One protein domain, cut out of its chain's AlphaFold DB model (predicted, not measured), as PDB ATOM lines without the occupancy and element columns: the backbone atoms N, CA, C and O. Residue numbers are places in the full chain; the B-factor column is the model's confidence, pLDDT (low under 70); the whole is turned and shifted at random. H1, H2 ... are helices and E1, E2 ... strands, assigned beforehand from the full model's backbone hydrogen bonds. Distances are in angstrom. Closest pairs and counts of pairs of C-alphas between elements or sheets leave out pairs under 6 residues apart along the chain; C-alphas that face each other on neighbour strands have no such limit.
ATOM      1  N   ILE A   4      29.916 -35.873 -56.333       87.88
ATOM      2  CA  ILE A   4      31.213 -36.279 -55.792       87.88
ATOM      3  C   ILE A   4      31.236 -37.726 -55.285       87.88
ATOM      4  O   ILE A   4      32.227 -38.412 -55.478       87.88
ATOM      5  N   ILE A   5      30.145 -38.219 -54.690       87.12
ATOM      6  CA  ILE A   5      30.109 -39.586 -54.146       87.12
ATOM      7  C   ILE A   5      30.133 -40.599 -55.293       87.12
ATOM      8  O   ILE A   5      30.968 -41.492 -55.304       87.12
ATOM      9  N   VAL A   6      29.279 -40.392 -56.299       88.19
ATOM     10  CA  VAL A   6      29.178 -41.271 -57.474       88.19
ATOM     11  C   VAL A   6      30.486 -41.304 -58.273       88.19
ATOM     12  O   VAL A   6      30.857 -42.345 -58.806       88.19
ATOM     13  N   ASP A   7      31.187 -40.175 -58.365       89.50
ATOM     14  CA  ASP A   7      32.497 -40.089 -59.019       89.50
ATOM     15  C   ASP A   7      33.554 -40.914 -58.267       89.50
ATOM     16  O   ASP A   7      34.200 -41.791 -58.836       89.50
ATOM     17  N   LEU A   8      33.647 -40.716 -56.950       90.25
ATOM     18  CA  LEU A   8      34.592 -41.431 -56.095       90.25
ATOM     19  C   LEU A   8      34.301 -42.935 -56.002       90.25
ATOM     20  O   LEU A   8      35.237 -43.727 -55.890       90.25
ATOM     21  N   GLU A   9      33.034 -43.345 -56.050       89.81
ATOM     22  CA  GLU A   9      32.648 -44.757 -56.105       89.81
ATOM     23  C   GLU A   9      33.029 -45.410 -57.436       89.81
ATOM     24  O   GLU A   9      33.627 -46.486 -57.433       89.81
ATOM     25  N   GLN A  10      32.736 -44.759 -58.570       89.56
ATOM     26  CA  GLN A  10      33.084 -45.288 -59.897       89.56
ATOM     27  C   GLN A  10      34.585 -45.512 -60.052       89.56
ATOM     28  O   GLN A  10      35.016 -46.480 -60.674       89.56
ATOM     29  N   ASP A  11      35.376 -44.643 -59.442       88.31
ATOM     30  CA  ASP A  11      36.822 -44.747 -59.477       88.31
ATOM     31  C   ASP A  11      37.440 -45.541 -58.320       88.31
ATOM     32  O   ASP A  11      38.665 -45.675 -58.220       88.31
ATOM     33  N   GLY A  12      36.595 -46.126 -57.468       89.12
ATOM     34  CA  GLY A  12      36.998 -47.067 -56.430       89.12
ATOM     35  C   GLY A  12      37.735 -46.431 -55.253       89.12
ATOM     36  O   GLY A  12      38.504 -47.119 -54.586       89.12
ATOM     37  N   TYR A  13      37.527 -45.138 -55.000       90.44
ATOM     38  CA  TYR A  13      37.959 -44.469 -53.763       90.44
ATOM     39  C   TYR A  13      37.003 -44.762 -52.619       90.44
ATOM     40  O   TYR A  13      37.416 -44.789 -51.462       90.44
ATOM     41  N   LEU A  14      35.724 -44.946 -52.945       92.19
ATOM     42  CA  LEU A  14      34.677 -45.263 -51.993       92.19
ATOM     43  C   LEU A  14      34.027 -46.590 -52.356       92.19
ATOM     44  O   LEU A  14      33.794 -46.899 -53.520       92.19
ATOM     45  N   SER A  15      33.699 -47.360 -51.330       90.25
ATOM     46  CA  SER A  15      32.758 -48.470 -51.414       90.25
ATOM     47  C   SER A  15      31.555 -48.143 -50.545       90.25
ATOM     48  O   SER A  15      31.707 -47.858 -49.354       90.25
ATOM     49  N   HIS A  16      30.362 -48.172 -51.128       91.25
ATOM     50  CA  HIS A  16      29.117 -47.958 -50.401       91.25
ATOM     51  C   HIS A  16      28.547 -49.276 -49.881       91.25
ATOM     52  O   HIS A  16      28.457 -50.277 -50.587       91.25
ATOM     53  N   THR A  17      28.145 -49.272 -48.615       90.38
ATOM     54  CA  THR A  17      27.337 -50.321 -47.996       90.38
ATOM     55  C   THR A  17      26.108 -49.672 -47.378       90.38
ATOM     56  O   THR A  17      26.200 -48.686 -46.646       90.38
ATOM     57  N   ARG A  18      24.926 -50.204 -47.688       91.06
ATOM     58  CA  ARG A  18      23.669 -49.687 -47.148       91.06
ATOM     59  C   ARG A  18      23.296 -50.436 -45.875       91.06
ATOM     60  O   ARG A  18      22.983 -51.622 -45.926       91.06
ATOM     61  N   GLU A  19      23.251 -49.722 -44.757       89.19
ATOM     62  CA  GLU A  19      22.833 -50.252 -43.458       89.19
ATOM     63  C   GLU A  19      21.481 -49.644 -43.068       89.19
ATOM     64  O   GLU A  19      21.367 -48.525 -42.562       89.19
ATOM     65  N   GLY A  20      20.405 -50.376 -43.375       91.00
ATOM     66  CA  GLY A  20      19.029 -49.943 -43.132       91.00
ATOM     67  C   GLY A  20      18.658 -48.676 -43.916       91.00
ATOM     68  O   GLY A  20      18.427 -48.721 -45.131       91.00
ATOM     69  N   ARG A  21      18.553 -47.547 -43.201       91.62
ATOM     70  CA  ARG A  21      18.284 -46.211 -43.773       91.62
ATOM     71  C   ARG A  21      19.549 -45.360 -43.935       91.62
ATOM     72  O   ARG A  21      19.461 -44.291 -44.532       91.62
ATOM     73  N   GLY A  22      20.682 -45.811 -43.398       90.06
ATOM     74  CA  GLY A  22      21.968 -45.130 -43.476       90.06
ATOM     75  C   GLY A  22      22.825 -45.626 -44.637       90.06
ATOM     76  O   GLY A  22      22.682 -46.758 -45.110       90.06
ATOM     77  N   ASN A  23      23.739 -44.762 -45.073       90.25
ATOM     78  CA  ASN A  23      24.785 -45.101 -46.027       90.25
ATOM     79  C   ASN A  23      26.121 -45.112 -45.286       90.25
ATOM     80  O   ASN A  23      26.538 -44.079 -44.764       90.25
ATOM     81  N   THR A  24      26.785 -46.261 -45.274       90.56
ATOM     82  CA  THR A  24      28.145 -46.417 -44.766       90.56
ATOM     83  C   THR A  24      29.086 -46.397 -45.962       90.56
ATOM     84  O   THR A  24      28.912 -47.171 -46.903       90.56
ATOM     85  N   TYR A  25      30.067 -45.499 -45.954       91.50
ATOM     86  CA  TYR A  25      31.073 -45.418 -47.010       91.50
ATOM     87  C   TYR A  25      32.430 -45.807 -46.452       91.50
ATOM     88  O   TYR A  25      32.861 -45.297 -45.417       91.50
ATOM     89  N   ARG A  26      33.112 -46.704 -47.154       92.19
ATOM     90  CA  ARG A  26      34.465 -47.131 -46.826       92.19
ATOM     91  C   ARG A  26      35.434 -46.533 -47.830       92.19
ATOM     92  O   ARG A  26      35.242 -46.694 -49.029       92.19
ATOM     93  N   ILE A  27      36.451 -45.852 -47.322       91.56
ATOM     94  CA  ILE A  27      37.492 -45.218 -48.129       91.56
ATOM     95  C   ILE A  27      38.600 -46.239 -48.403       91.56
ATOM     96  O   ILE A  27      38.996 -46.959 -47.484       91.56
ATOM     97  N   ASP A  28      39.112 -46.280 -49.633       91.25
ATOM     98  CA  ASP A  28      40.332 -47.015 -49.970       91.25
ATOM     99  C   ASP A  28      41.571 -46.111 -49.794       91.25
ATOM    100  O   ASP A  28      41.773 -45.173 -50.571       91.25
ATOM    101  N   PRO A  29      42.403 -46.342 -48.761       88.75
ATOM    102  CA  PRO A  29      43.516 -45.454 -48.437       88.75
ATOM    103  C   PRO A  29      44.710 -45.624 -49.388       88.75
ATOM    104  O   PRO A  29      45.563 -44.740 -49.459       88.75
ATOM    105  N   SER A  30      44.784 -46.738 -50.119       88.31
ATOM    106  CA  SER A  30      45.900 -47.068 -51.011       88.31
ATOM    107  C   SER A  30      45.821 -46.351 -52.358       88.31
ATOM    108  O   SER A  30      46.805 -46.324 -53.099       88.31
ATOM    109  N   ARG A  31      44.675 -45.746 -52.685       89.56
ATOM    110  CA  ARG A  31      44.497 -44.994 -53.927       89.56
ATOM    111  C   ARG A  31      45.298 -43.693 -53.943       89.56
ATOM    112  O   ARG A  31      45.296 -42.925 -52.983       89.56
ATOM    113  N   THR A  32      45.936 -43.425 -55.079       90.44
ATOM    114  CA  THR A  32      46.583 -42.143 -55.390       90.44
ATOM    115  C   THR A  32      45.537 -41.062 -55.634       90.44
ATOM    116  O   THR A  32      44.506 -41.334 -56.241       90.44
ATOM    117  N   LEU A  33      45.782 -39.830 -55.205       88.38
ATOM    118  CA  LEU A  33      44.885 -38.704 -55.455       88.38
ATOM    119  C   LEU A  33      44.915 -38.269 -56.926       88.38
ATOM    120  O   LEU A  33      45.931 -38.377 -57.611       88.38
ATOM    121  N   ARG A  34      43.769 -37.792 -57.419       83.88
ATOM    122  CA  ARG A  34      43.557 -37.444 -58.838       83.88
ATOM    123  C   ARG A  34      44.027 -36.050 -59.207       83.88
ATOM    124  O   ARG A  34      44.145 -35.745 -60.391       83.88
ATOM    125  N   HIS A  35      44.219 -35.177 -58.223       81.31
ATOM    126  CA  HIS A  35      44.575 -33.800 -58.513       81.31
ATOM    127  C   HIS A  35      45.968 -33.752 -59.137       81.31
ATOM    128  O   HIS A  35      46.870 -34.432 -58.655       81.31
ATOM    129  N   PRO A  36      46.181 -32.938 -60.182       79.81
ATOM    130  CA  PRO A  36      47.449 -32.907 -60.908       79.81
ATOM    131  C   PRO A  36      48.651 -32.568 -60.013       79.81
ATOM    132  O   PRO A  36      49.752 -33.041 -60.271       79.81
ATOM    133  N   ALA A  37      48.433 -31.812 -58.932       80.25
ATOM    134  CA  ALA A  37      49.459 -31.510 -57.934       80.25
ATOM    135  C   ALA A  37      49.899 -32.737 -57.109       80.25
ATOM    136  O   ALA A  37      51.012 -32.765 -56.600       80.25
ATOM    137  N   GLU A  38      49.044 -33.751 -56.987       79.31
ATOM    138  CA  GLU A  38      49.234 -34.909 -56.107       79.31
ATOM    139  C   GLU A  38      49.504 -36.189 -56.912       79.31
ATOM    140  O   GLU A  38      50.353 -37.001 -56.537       79.31
ATOM    141  N   ALA A  39      48.849 -36.331 -58.068       75.94
ATOM    142  CA  ALA A  39      48.996 -37.449 -58.994       75.94
ATOM    143  C   ALA A  39      50.425 -37.569 -59.542       75.94
ATOM    144  O   ALA A  39      50.927 -38.679 -59.707       75.94
ATOM    145  N   GLY A  40      51.105 -36.439 -59.773       74.81
ATOM    146  CA  GLY A  40      52.505 -36.420 -60.217       74.81
ATOM    147  C   GLY A  40      53.514 -36.827 -59.136       74.81
ATOM    148  O   GLY A  40      54.642 -37.182 -59.459       74.81
ATOM    149  N   ILE A  41      53.107 -36.793 -57.863       79.12
ATOM    150  CA  ILE A  41      53.952 -37.081 -56.692       79.12
ATOM    151  C   ILE A  41      53.606 -38.461 -56.097       79.12
ATOM    152  O   ILE A  41      54.326 -38.983 -55.251       79.12
ATOM    153  N   GLY A  42      52.523 -39.096 -56.564       81.25
ATOM    154  CA  GLY A  42      52.069 -40.395 -56.069       81.25
ATOM    155  C   GLY A  42      51.429 -40.323 -54.681       81.25
ATOM    156  O   GLY A  42      51.415 -41.325 -53.965       81.25
ATOM    157  N   LEU A  43      50.903 -39.159 -54.285       88.81
ATOM    158  CA  LEU A  43      50.320 -38.975 -52.957       88.81
ATOM    159  C   LEU A  43      49.057 -39.831 -52.807       88.81
ATOM    160  O   LEU A  43      48.163 -39.796 -53.654       88.81
ATOM    161  N   THR A  44      48.986 -40.602 -51.726       91.62
ATOM    162  CA  THR A  44      47.843 -41.482 -51.453       91.62
ATOM    163  C   THR A  44      46.813 -40.807 -50.560       91.62
ATOM    164  O   THR A  44      47.127 -39.886 -49.800       91.62
ATOM    165  N   VAL A  45      45.582 -41.316 -50.594       90.19
ATOM    166  CA  VAL A  45      44.525 -40.916 -49.657       90.19
ATOM    167  C   VAL A  45      44.979 -41.128 -48.207       90.19
ATOM    168  O   VAL A  45      44.731 -40.269 -47.363       90.19
ATOM    169  N   ALA A  46      45.711 -42.211 -47.912       91.12
ATOM    170  CA  ALA A  46      46.290 -42.453 -46.586       91.12
ATOM    171  C   ALA A  46      47.193 -41.304 -46.116       91.12
ATOM    172  O   ALA A  46      47.113 -40.874 -44.962       91.12
ATOM    173  N   SER A  47      48.055 -40.809 -47.011       91.00
ATOM    174  CA  SER A  47      48.984 -39.715 -46.722       91.00
ATOM    175  C   SER A  47      48.228 -38.429 -46.393       91.00
ATOM    176  O   SER A  47      48.514 -37.808 -45.371       91.00
ATOM    177  N   LEU A  48      47.216 -38.079 -47.194       90.00
ATOM    178  CA  LEU A  48      46.377 -36.901 -46.955       90.00
ATOM    179  C   LEU A  48      45.626 -36.992 -45.620       90.00
ATOM    180  O   LEU A  48      45.656 -36.050 -44.832       90.00
ATOM    181  N   LEU A  49      44.992 -38.133 -45.334       91.44
ATOM    182  CA  LEU A  49      44.281 -38.342 -44.069       91.44
ATOM    183  C   LEU A  49      45.226 -38.232 -42.867       91.44
ATOM    184  O   LEU A  49      44.874 -37.622 -41.862       91.44
ATOM    185  N   SER A  50      46.442 -38.768 -42.984       92.06
ATOM    186  CA  SER A  50      47.459 -38.664 -41.932       92.06
ATOM    187  C   SER A  50      47.879 -37.214 -41.689       92.06
ATOM    188  O   SER A  50      48.016 -36.808 -40.538       92.06
ATOM    189  N   MET A  51      48.036 -36.418 -42.755       91.31
ATOM    190  CA  MET A  51      48.330 -34.986 -42.645       91.31
ATOM    191  C   MET A  51      47.189 -34.223 -41.969       91.31
ATOM    192  O   MET A  51      47.456 -33.419 -41.082       91.31
ATOM    193  N   LEU A  52      45.931 -34.504 -42.330       91.00
ATOM    194  CA  LEU A  52      44.769 -33.881 -41.687       91.00
ATOM    195  C   LEU A  52      44.704 -34.206 -40.192       91.00
ATOM    196  O   LEU A  52      44.463 -33.315 -39.391       91.00
ATOM    197  N   VAL A  53      44.956 -35.460 -39.804       91.75
ATOM    198  CA  VAL A  53      44.977 -35.854 -38.384       91.75
ATOM    199  C   VAL A  53      46.075 -35.113 -37.617       91.75
ATOM    200  O   VAL A  53      45.839 -34.651 -36.502       91.75
ATOM    201  N   GLN A  54      47.270 -34.987 -38.201       91.31
ATOM    202  CA  GLN A  54      48.373 -34.253 -37.578       91.31
ATOM    203  C   GLN A  54      48.040 -32.771 -37.414       91.31
ATOM    204  O   GLN A  54      48.276 -32.208 -36.348       91.31
ATOM    205  N   ASP A  55      47.479 -32.162 -38.453       91.12
ATOM    206  CA  ASP A  55      47.107 -30.754 -38.482       91.12
ATOM    207  C   ASP A  55      45.964 -30.427 -37.500       91.12
ATOM    208  O   ASP A  55      46.083 -29.489 -36.715       91.12
ATOM    209  N   GLU A  56      44.921 -31.260 -37.435       90.19
ATOM    210  CA  GLU A  56      43.848 -31.151 -36.434       90.19
ATOM    211  C   GLU A  56      44.395 -31.235 -35.001       90.19
ATOM    212  O   GLU A  56      43.982 -30.472 -34.124       90.19
ATOM    213  N   ALA A  57      45.373 -32.116 -34.758       89.62
ATOM    214  CA  ALA A  57      46.046 -32.203 -33.465       89.62
ATOM    215  C   ALA A  57      46.852 -30.932 -33.139       89.62
ATOM    216  O   ALA A  57      46.854 -30.500 -31.985       89.62
ATOM    217  N   GLN A  58      47.490 -30.300 -34.134       87.44
ATOM    218  CA  GLN A  58      48.186 -29.022 -33.933       87.44
ATOM    219  C   GLN A  58      47.205 -27.887 -33.614       87.44
ATOM    220  O   GLN A  58      47.452 -27.113 -32.690       87.44
ATOM    221  N   ARG A  59      46.074 -27.801 -34.332       84.56
ATOM    222  CA  ARG A  59      45.039 -26.780 -34.082       84.56
ATOM    223  C   ARG A  59      44.396 -26.941 -32.711       84.56
ATOM    224  O   ARG A  59      44.224 -25.959 -32.000       84.56
TER     225      ARG A  59
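This is residues 4 to 59 of the 72 residues of an uncharacterized protein of Streptomyces hygroscopicus subsp. jinggangensis (strain 5008) (UniProt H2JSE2). Two arms spread from a base of loops and short helices: one arm is the strand hairpin E1 and E2, the other is the helix H3, and the tips of both, residues 18 to 23 and 50 to 59, stick out free. H1 packs on the hairpin near the beginning of E1, and the short H2 lies among the loops that lead from E2 to H3. The printed part has 56 residues, with three named helices and two named strands in the order H1, E1, E2, H2, H3; the sheet has the order E1 - E2 and is antiparallel, and the class is mixed, helices and strands. The whole is loose, with a radius of gyration of the C-alphas of 13.4 A, and spans 37 by 28 by 17 A.

Find C-alpha 4 at (31.213, -36.279, -55.792), where H1 begins; it covers residues 4 to 10. E1, residues 14 to 19, starts at C-alpha 14 at (34.677, -45.263, -51.993) and measures 15.4 A from first to last C-alpha. E2, residues 22 to 27, measures 16.2 A. Next comes H2, residues 36 to 39, 5.2 A long. H3, residues 45 to 59, is 21.0 A long and ends at C-alpha 59 at (45.039, -26.780, -34.082).

Look first at H1 and E1, which have 4 pairs of C-alphas within 8 A; their closest C-alphas are those of Leu 8 and Leu 14, 5.6 A apart. H1 and E2 are near each other, with 5 pairs of C-alphas within 10 A. E1 and E2 form a hairpin, antiparallel at 153 degrees between their directions; C-alphas 16 and 25 face each other at 4.7 A. Across this pair you will find N 15 and O 26 at 2.8 A and N 22 and O 19 at 2.9 A, within hydrogen-bond range. E2 and H3 are apart, but only just, at 8.4 A between their closest C-alphas. H2 and H3 are apart, and so are H1 and H3. In H1 and H3 every O i to N i+4 pair is within hydrogen-bond range, while H2 is too short for such a pair.

The two C-alphas farthest apart are those of Gly 20 and Gly 40, at 39.9 A. Without the stretches that stand free, the body of 40 residues spans 31 by 17 by 11 A. The printed part has no cut. The links H1 to E1, E1 to E2 and H2 to H3 are tight, E2 to H2 is short with 8 residues, and no link is long. The mean pLDDT of the printed part is 88.4, and no printed residue is under 70.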